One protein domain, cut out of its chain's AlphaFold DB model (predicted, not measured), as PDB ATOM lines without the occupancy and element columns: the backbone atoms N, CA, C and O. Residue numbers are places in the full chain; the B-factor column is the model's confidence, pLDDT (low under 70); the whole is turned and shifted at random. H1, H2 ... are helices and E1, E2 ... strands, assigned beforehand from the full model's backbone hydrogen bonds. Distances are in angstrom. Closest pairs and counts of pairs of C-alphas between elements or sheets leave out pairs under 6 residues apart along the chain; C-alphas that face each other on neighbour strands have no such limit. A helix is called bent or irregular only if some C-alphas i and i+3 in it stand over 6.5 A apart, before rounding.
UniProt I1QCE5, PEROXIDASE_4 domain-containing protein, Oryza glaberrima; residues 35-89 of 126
ATOM      1  N   ALA A  35     -38.550   0.180  38.700       91.06
ATOM      2  CA  ALA A  35     -37.118   0.290  38.942       91.06
ATOM      3  C   ALA A  35     -36.607   1.662  38.501       91.06
ATOM      4  O   ALA A  35     -37.182   2.301  37.617       91.06
ATOM      5  N   HIS A  36     -35.530   2.120  39.129       91.38
ATOM      6  CA  HIS A  36     -34.866   3.354  38.729       91.38
ATOM      7  C   HIS A  36     -34.182   3.176  37.374       91.38
ATOM      8  O   HIS A  36     -33.623   2.121  37.076       91.38
ATOM      9  N   CYS A  37     -34.193   4.232  36.568       88.88
ATOM     10  CA  CYS A  37     -33.598   4.242  35.238       88.88
ATOM     11  C   CYS A  37     -32.111   3.854  35.233       88.88
ATOM     12  O   CYS A  37     -31.685   3.118  34.345       88.88
ATOM     13  N   PHE A  38     -31.349   4.237  36.264       87.31
ATOM     14  CA  PHE A  38     -29.955   3.818  36.428       87.31
ATOM     15  C   PHE A  38     -29.760   2.291  36.381       87.31
ATOM     16  O   PHE A  38     -28.760   1.823  35.844       87.31
ATOM     17  N   SER A  39     -30.731   1.497  36.853       87.12
ATOM     18  CA  SER A  39     -30.676   0.027  36.791       87.12
ATOM     19  C   SER A  39     -30.688  -0.532  35.361       87.12
ATOM     20  O   SER A  39     -30.375  -1.706  35.164       87.12
ATOM     21  N   PHE A  40     -31.047   0.283  34.364       86.38
ATOM     22  CA  PHE A  40     -31.123  -0.100  32.954       86.38
ATOM     23  C   PHE A  40     -30.100   0.617  32.066       86.38
ATOM     24  O   PHE A  40     -30.106   0.375  30.862       86.38
ATOM     25  N   ASN A  41     -29.222   1.464  32.617       85.25
ATOM     26  CA  ASN A  41     -28.285   2.265  31.818       85.25
ATOM     27  C   ASN A  41     -27.399   1.413  30.906       85.25
ATOM     28  O   ASN A  41     -27.230   1.754  29.740       85.25
ATOM     29  N   ASP A  42     -26.907   0.274  31.394       86.44
ATOM     30  CA  ASP A  42     -26.069  -0.622  30.587       86.44
ATOM     31  C   ASP A  42     -26.826  -1.130  29.348       86.44
ATOM     32  O   ASP A  42     -26.270  -1.209  28.252       86.44
ATOM     33  N   ARG A  43     -28.144  -1.347  29.478       85.62
ATOM     34  CA  ARG A  43     -29.013  -1.799  28.379       85.62
ATOM     35  C   ARG A  43     -29.234  -0.747  27.296       85.62
ATOM     36  O   ARG A  43     -29.681  -1.120  26.217       85.62
ATOM     37  N   LEU A  44     -28.922   0.527  27.555       84.56
ATOM     38  CA  LEU A  44     -28.974   1.587  26.541       84.56
ATOM     39  C   LEU A  44     -27.850   1.473  25.497       84.56
ATOM     40  O   LEU A  44     -27.842   2.181  24.494       84.56
ATOM     41  N   THR A  45     -26.861   0.619  25.760       88.06
ATOM     42  CA  THR A  45     -25.735   0.374  24.848       88.06
ATOM     43  C   THR A  45     -25.741  -1.030  24.249       88.06
ATOM     44  O   THR A  45     -24.913  -1.324  23.388       88.06
ATOM     45  N   GLU A  46     -26.676  -1.884  24.676       86.88
ATOM     46  CA  GLU A  46     -26.760  -3.264  24.203       86.88
ATOM     47  C   GLU A  46     -27.336  -3.343  22.783       86.88
ATOM     48  O   GLU A  46     -28.173  -2.525  22.386       86.88
ATOM     49  N   PRO A  47     -26.918  -4.338  21.984       88.38
ATOM     50  CA  PRO A  47     -27.390  -4.479  20.617       88.38
ATOM     51  C   PRO A  47     -28.873  -4.875  20.560       88.38
ATOM     52  O   PRO A  47     -29.402  -5.584  21.418       88.38
ATOM     53  N   ASN A  48     -29.526  -4.534  19.446       86.19
ATOM     54  CA  ASN A  48     -30.935  -4.865  19.178       86.19
ATOM     55  C   ASN A  48     -31.253  -6.381  19.162       86.19
ATOM     56  O   ASN A  48     -32.417  -6.770  19.089       86.19
ATOM     57  N   SER A  49     -30.237  -7.254  19.182       90.62
ATOM     58  CA  SER A  49     -30.400  -8.706  19.345       90.62
ATOM     59  C   SER A  49     -30.756  -9.118  20.774       90.62
ATOM     60  O   SER A  49     -31.241 -10.226  20.985       90.62
ATOM     61  N   GLU A  50     -30.503  -8.250  21.750       88.00
ATOM     62  CA  GLU A  50     -30.672  -8.534  23.178       88.00
ATOM     63  C   GLU A  50     -31.780  -7.697  23.809       88.00
ATOM     64  O   GLU A  50     -32.456  -8.148  24.738       88.00
ATOM     65  N   ILE A  51     -32.000  -6.495  23.276       88.69
ATOM     66  CA  ILE A  51     -33.100  -5.617  23.648       88.69
ATOM     67  C   ILE A  51     -33.932  -5.255  22.421       88.69
ATOM     68  O   ILE A  51     -33.416  -4.996  21.339       88.69
ATOM     69  N   ASN A  52     -35.254  -5.244  22.576       89.88
ATOM     70  CA  ASN A  52     -36.137  -4.816  21.501       89.88
ATOM     71  C   ASN A  52     -35.897  -3.328  21.179       89.88
ATOM     72  O   ASN A  52     -35.984  -2.488  22.073       89.88
ATOM     73  N   ALA A  53     -35.654  -3.014  19.903       89.31
ATOM     74  CA  ALA A  53     -35.341  -1.656  19.454       89.31
ATOM     75  C   ALA A  53     -36.455  -0.639  19.765       89.31
ATOM     76  O   ALA A  53     -36.169   0.462  20.221       89.31
ATOM     77  N   ASP A  54     -37.734  -1.005  19.601       87.62
ATOM     78  CA  ASP A  54     -38.846  -0.091  19.899       87.62
ATOM     79  C   ASP A  54     -38.919   0.229  21.399       87.62
ATOM     80  O   ASP A  54     -39.174   1.375  21.770       87.62
ATOM     81  N   TYR A  55     -38.673  -0.764  22.260       88.31
ATOM     82  CA  TYR A  55     -38.594  -0.577  23.709       88.31
ATOM     83  C   TYR A  55     -37.386   0.280  24.103       88.31
ATOM     84  O   TYR A  55     -37.512   1.208  24.903       88.31
ATOM     85  N   HIS A  56     -36.228   0.005  23.509       89.25
ATOM     86  CA  HIS A  56     -35.015   0.780  23.718       89.25
ATOM     87  C   HIS A  56     -35.221   2.258  23.346       89.25
ATOM     88  O   HIS A  56     -35.048   3.138  24.188       89.25
ATOM     89  N   ASP A  57     -35.676   2.533  22.124       87.62
ATOM     90  CA  ASP A  57     -35.723   3.891  21.577       87.62
ATOM     91  C   ASP A  57     -36.915   4.702  22.090       87.62
ATOM     92  O   ASP A  57     -36.790   5.902  22.343       87.62
ATOM     93  N   ASN A  58     -38.090   4.080  22.227       86.88
ATOM     94  CA  ASN A  58     -39.306   4.805  22.595       86.88
ATOM     95  C   ASN A  58     -39.581   4.802  24.094       86.88
ATOM     96  O   ASN A  58     -40.195   5.752  24.570       86.88
ATOM     97  N   VAL A  59     -39.108   3.793  24.831       88.44
ATOM     98  CA  VAL A  59     -39.334   3.699  26.276       88.44
ATOM     99  C   VAL A  59     -38.095   4.099  27.047       88.44
ATOM    100  O   VAL A  59     -38.123   5.134  27.714       88.44
ATOM    101  N   LEU A  60     -37.011   3.329  26.952       88.69
ATOM    102  CA  LEU A  60     -35.831   3.569  27.781       88.69
ATOM    103  C   LEU A  60     -35.164   4.899  27.436       88.69
ATOM    104  O   LEU A  60     -35.021   5.744  28.313       88.69
ATOM    105  N   ASN A  61     -34.822   5.134  26.170       87.81
ATOM    106  CA  ASN A  61     -34.102   6.340  25.770       87.81
ATOM    107  C   ASN A  61     -34.920   7.610  26.062       87.81
ATOM    108  O   ASN A  61     -34.409   8.570  26.619       87.81
ATOM    109  N   LYS A  62     -36.230   7.619  25.792       85.50
ATOM    110  CA  LYS A  62     -37.058   8.808  26.067       85.50
ATOM    111  C   LYS A  62     -37.308   9.044  27.556       85.50
ATOM    112  O   LYS A  62     -37.293  10.189  27.995       85.50
ATOM    113  N   THR A  63     -37.550   7.981  28.323       83.88
ATOM    114  CA  THR A  63     -37.932   8.101  29.740       83.88
ATOM    115  C   THR A  63     -36.712   8.286  30.636       83.88
ATOM    116  O   THR A  63     -36.745   9.076  31.574       83.88
ATOM    117  N   CYS A  64     -35.622   7.578  30.347       83.94
ATOM    118  CA  CYS A  64     -34.465   7.488  31.231       83.94
ATOM    119  C   CYS A  64     -33.320   8.442  30.882       83.94
ATOM    120  O   CYS A  64     -32.512   8.735  31.761       83.94
ATOM    121  N   TYR A  65     -33.253   8.975  29.657       75.75
ATOM    122  CA  TYR A  65     -32.181   9.902  29.270       75.75
ATOM    123  C   TYR A  65     -32.312  11.283  29.930       75.75
ATOM    124  O   TYR A  65     -31.310  11.927  30.221       75.75
ATOM    125  N   ALA A  66     -33.539  11.736  30.213       69.69
ATOM    126  CA  ALA A  66     -33.782  13.070  30.769       69.69
ATOM    127  C   ALA A  66     -33.407  13.208  32.260       69.69
ATOM    128  O   ALA A  66     -33.022  14.292  32.691       69.69
ATOM    129  N   ALA A  67     -33.521  12.135  33.052       68.56
ATOM    130  CA  ALA A  67     -33.219  12.142  34.487       68.56
ATOM    131  C   ALA A  67     -32.927  10.713  35.003       68.56
ATOM    132  O   ALA A  67     -33.808  10.075  35.590       68.56
ATOM    133  N   PRO A  68     -31.701  10.191  34.812       67.88
ATOM    134  CA  PRO A  68     -31.382   8.776  35.034       67.88
ATOM    135  C   PRO A  68     -31.449   8.320  36.504       67.88
ATOM    136  O   PRO A  68     -31.647   7.133  36.760       67.88
ATOM    137  N   ASN A  69     -31.320   9.241  37.465       71.25
ATOM    138  CA  ASN A  69     -31.215   8.899  38.892       71.25
ATOM    139  C   ASN A  69     -32.544   9.010  39.659       71.25
ATOM    140  O   ASN A  69     -32.759   8.268  40.610       71.25
ATOM    141  N   GLU A  70     -33.459   9.875  39.221       75.88
ATOM    142  CA  GLU A  70     -34.731  10.135  39.922       75.88
ATOM    143  C   GLU A  70     -35.933   9.474  39.239       75.88
ATOM    144  O   GLU A  70     -36.989   9.281  39.844       75.88
ATOM    145  N   THR A  71     -35.790   9.094  37.967       87.38
ATOM    146  CA  THR A  71     -36.908   8.551  37.196       87.38
ATOM    147  C   THR A  71     -37.037   7.056  37.425       87.38
ATOM    148  O   THR A  71     -36.062   6.306  37.333       87.38
ATOM    149  N   THR A  72     -38.266   6.618  37.690       89.31
ATOM    150  CA  THR A  72     -38.612   5.201  37.777       89.31
ATOM    151  C   THR A  72     -39.455   4.783  36.582       89.31
ATOM    152  O   THR A  72     -40.345   5.514  36.144       89.31
ATOM    153  N   LEU A  73     -39.191   3.585  36.074       89.38
ATOM    154  CA  LEU A  73     -39.934   2.947  34.996       89.38
ATOM    155  C   LEU A  73     -40.583   1.667  35.519       89.38
ATOM    156  O   LEU A  73     -40.018   0.982  36.370       89.38
ATOM    157  N   ALA A  74     -41.777   1.346  35.024       91.44
ATOM    158  CA  ALA A  74     -42.428   0.087  35.355       91.44
ATOM    159  C   ALA A  74     -41.615  -1.109  34.838       91.44
ATOM    160  O   ALA A  74     -41.145  -1.099  33.701       91.44
ATOM    161  N   ASN A  75     -41.471  -2.148  35.663       90.19
ATOM    162  CA  ASN A  75     -40.706  -3.340  35.284       90.19
ATOM    163  C   ASN A  75     -41.434  -4.188  34.227       90.19
ATOM    164  O   ASN A  75     -40.801  -4.880  33.431       90.19
ATOM    165  N   ASN A  76     -42.770  -4.131  34.206       89.56
ATOM    166  CA  ASN A  76     -43.604  -4.872  33.271       89.56
ATOM    167  C   ASN A  76     -44.052  -3.982  32.109       89.56
ATOM    168  O   ASN A  76     -44.638  -2.925  32.316       89.56
ATOM    169  N   ILE A  77     -43.875  -4.466  30.878       84.94
ATOM    170  CA  ILE A  77     -44.328  -3.793  29.651       84.94
ATOM    171  C   ILE A  77     -45.832  -3.466  29.658       84.94
ATOM    172  O   ILE A  77     -46.259  -2.523  28.997       84.94
ATOM    173  N   ARG A  78     -46.645  -4.234  30.398       86.94
ATOM    174  CA  ARG A  78     -48.095  -4.012  30.538       86.94
ATOM    175  C   ARG A  78     -48.439  -2.793  31.393       86.94
ATOM    176  O   ARG A  78     -49.528  -2.254  31.233       86.94
ATOM    177  N   ASP A  79     -47.510  -2.376  32.244       89.06
ATOM    178  CA  ASP A  79     -47.673  -1.266  33.182       89.06
ATOM    179  C   ASP A  79     -47.001   0.022  32.663       89.06
ATOM    180  O   ASP A  79     -47.010   1.053  33.337       89.06
ATOM    181  N   ILE A  80     -46.408  -0.028  31.464       85.88
ATOM    182  CA  ILE A  80     -45.822   1.128  30.778       85.88
ATOM    183  C   ILE A  80     -46.925   1.883  30.040       85.88
ATOM    184  O   ILE A  80     -47.785   1.279  29.398       85.88
ATOM    185  N   ASP A  81     -46.881   3.217  30.111       83.06
ATOM    186  CA  ASP A  81     -47.823   4.067  29.388       83.06
ATOM    187  C   ASP A  81     -47.784   3.750  27.886       83.06
ATOM    188  O   ASP A  81     -46.739   3.752  27.231       83.06
ATOM    189  N   VAL A  82     -48.965   3.478  27.335       80.25
ATOM    190  CA  VAL A  82     -49.167   3.160  25.925       80.25
ATOM    191  C   VAL A  82     -48.678   4.275  25.003       80.25
ATOM    192  O   VAL A  82     -48.248   3.980  23.887       80.25
ATOM    193  N   ALA A  83     -48.707   5.533  25.456       78.50
ATOM    194  CA  ALA A  83     -48.172   6.666  24.704       78.50
ATOM    195  C   ALA A  83     -46.652   6.554  24.482       78.50
ATOM    196  O   ALA A  83     -46.125   7.054  23.486       78.50
ATOM    197  N   THR A  84     -45.957   5.848  25.374       78.38
ATOM    198  CA  THR A  84     -44.504   5.666  25.361       78.38
ATOM    199  C   THR A  84     -44.070   4.494  24.475       78.38
ATOM    200  O   THR A  84     -42.936   4.456  24.009       78.38
ATOM    201  N   LEU A  85     -44.965   3.554  24.152       73.94
ATOM    202  CA  LEU A  85     -44.646   2.331  23.392       73.94
ATOM    203  C   LEU A  85     -44.409   2.542  21.880       73.94
ATOM    204  O   LEU A  85     -44.382   1.580  21.114       73.94
ATOM    205  N   GLY A  86     -44.203   3.783  21.433       69.00
ATOM    206  CA  GLY A  86     -44.056   4.121  20.020       69.00
ATOM    207  C   GLY A  86     -45.348   3.887  19.217       69.00
ATOM    208  O   GLY A  86     -46.361   3.416  19.745       69.00
ATOM    209  N   PRO A  87     -45.368   4.234  17.920       66.56
ATOM    210  CA  PRO A  87     -46.510   3.923  17.078       66.56
ATOM    211  C   PRO A  87     -46.663   2.404  17.021       66.56
ATOM    212  O   PRO A  87     -45.798   1.705  16.489       66.56
ATOM    213  N   ARG A  88     -47.781   1.877  17.540       64.25
ATOM    214  CA  ARG A  88     -48.131   0.473  17.315       64.25
ATOM    215  C   ARG A  88     -48.089   0.242  15.811       64.25
ATOM    216  O   ARG A  88     -48.957   0.732  15.089       64.25
ATOM    217  N   ARG A  89     -47.143  -0.570  15.334       60.47
ATOM    218  CA  ARG A  89     -47.330  -1.270  14.066       60.47
ATOM    219  C   ARG A  89     -48.515  -2.198  14.286       60.47
ATOM    220  O   ARG A  89     -48.351  -3.346  14.688       60.47
TER     221      ARG A  89
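Overview. This is residues 35 to 89 of the 126 residues of the protein "PEROXIDASE_4 domain-containing protein" of Oryza glaberrima (UniProt I1QCE5). Two helices, H1 and H2, make a helical hairpin, running opposite ways and coming closest where H1 begins and H2 ends. The short strand E1 lies near that end beside the first printed residues, 35 to 36, and a long stretch with no named element, residues 75 to 89, follows it. The printed part has 55 residues with two named helices and one named strand, in the order H1, H2, E1; the class is mostly helix, though under half of the residues, 23 of the 55, are in named elements. The whole is compact, with a radius of gyration of the C-alphas of 10.6 A, and its C-alphas span 31 by 24 by 18 A.

Along the chain. Start at Ala 35, the first printed residue, and go on to C-alpha 37 at (-33.598, 4.242, 35.238), where H1 begins. H1 covers residues 37 to 44, 10.2 A from first to last C-alpha, and it is irregular: C-alphas 39 and 42 are 7.8 A apart. Next find C-alpha 53 at (-35.341, -1.656, 19.454); from there H2 runs through residues 53 to 64, 14.9 A, to C-alpha 64 at (-34.465, 7.488, 31.231). H2 is neither bent nor irregular, but only just: C-alphas 58 and 61 are 6.3 A apart. E1, residues 72 to 74, is 6.8 A long and ends at C-alpha 74 at (-42.428, 0.087, 35.355).

Arrangement. Look first at Cys 37 and Cys 64, the closest C-alphas of H1 and H2, 5.2 A apart. The two helices touch, with 8 pairs of C-alphas within 8 A, and form a helical hairpin. They run opposite ways at a tilt of 35.0 degrees, only just steep. In H1, 1 of 4 O i to N i+4 pairs is within hydrogen-bond range, beside 4 of 5 O i to N i+3 pairs; in H2, 6 of 8 O i to N i+4 pairs are. E1 pairs with no named strand, but its residues 72 to 73 form a short antiparallel pairing with residues 35 to 36. The closest C-alphas of H1 and E1 are those of Cys 37 and Thr 72, 5.7 A apart. For H2 and E1 they are those of Thr 63 and Leu 73, 7.6 A apart.

Size, cuts and confidence. The two C-alphas farthest apart are those of Asn 69 and Arg 89, at 31.3 A. The printed part has no cut, and both links, H1 to H2 with 8 residues and H2 to E1 with 7, are short. Look to residues 75 to 89, whose C-alphas lie 9 to 18 A from the mean of the C-alphas. The mean pLDDT of the printed part is 83.6, and the model's confidence is under 70 in residues 66 to 68 and 86 to 89.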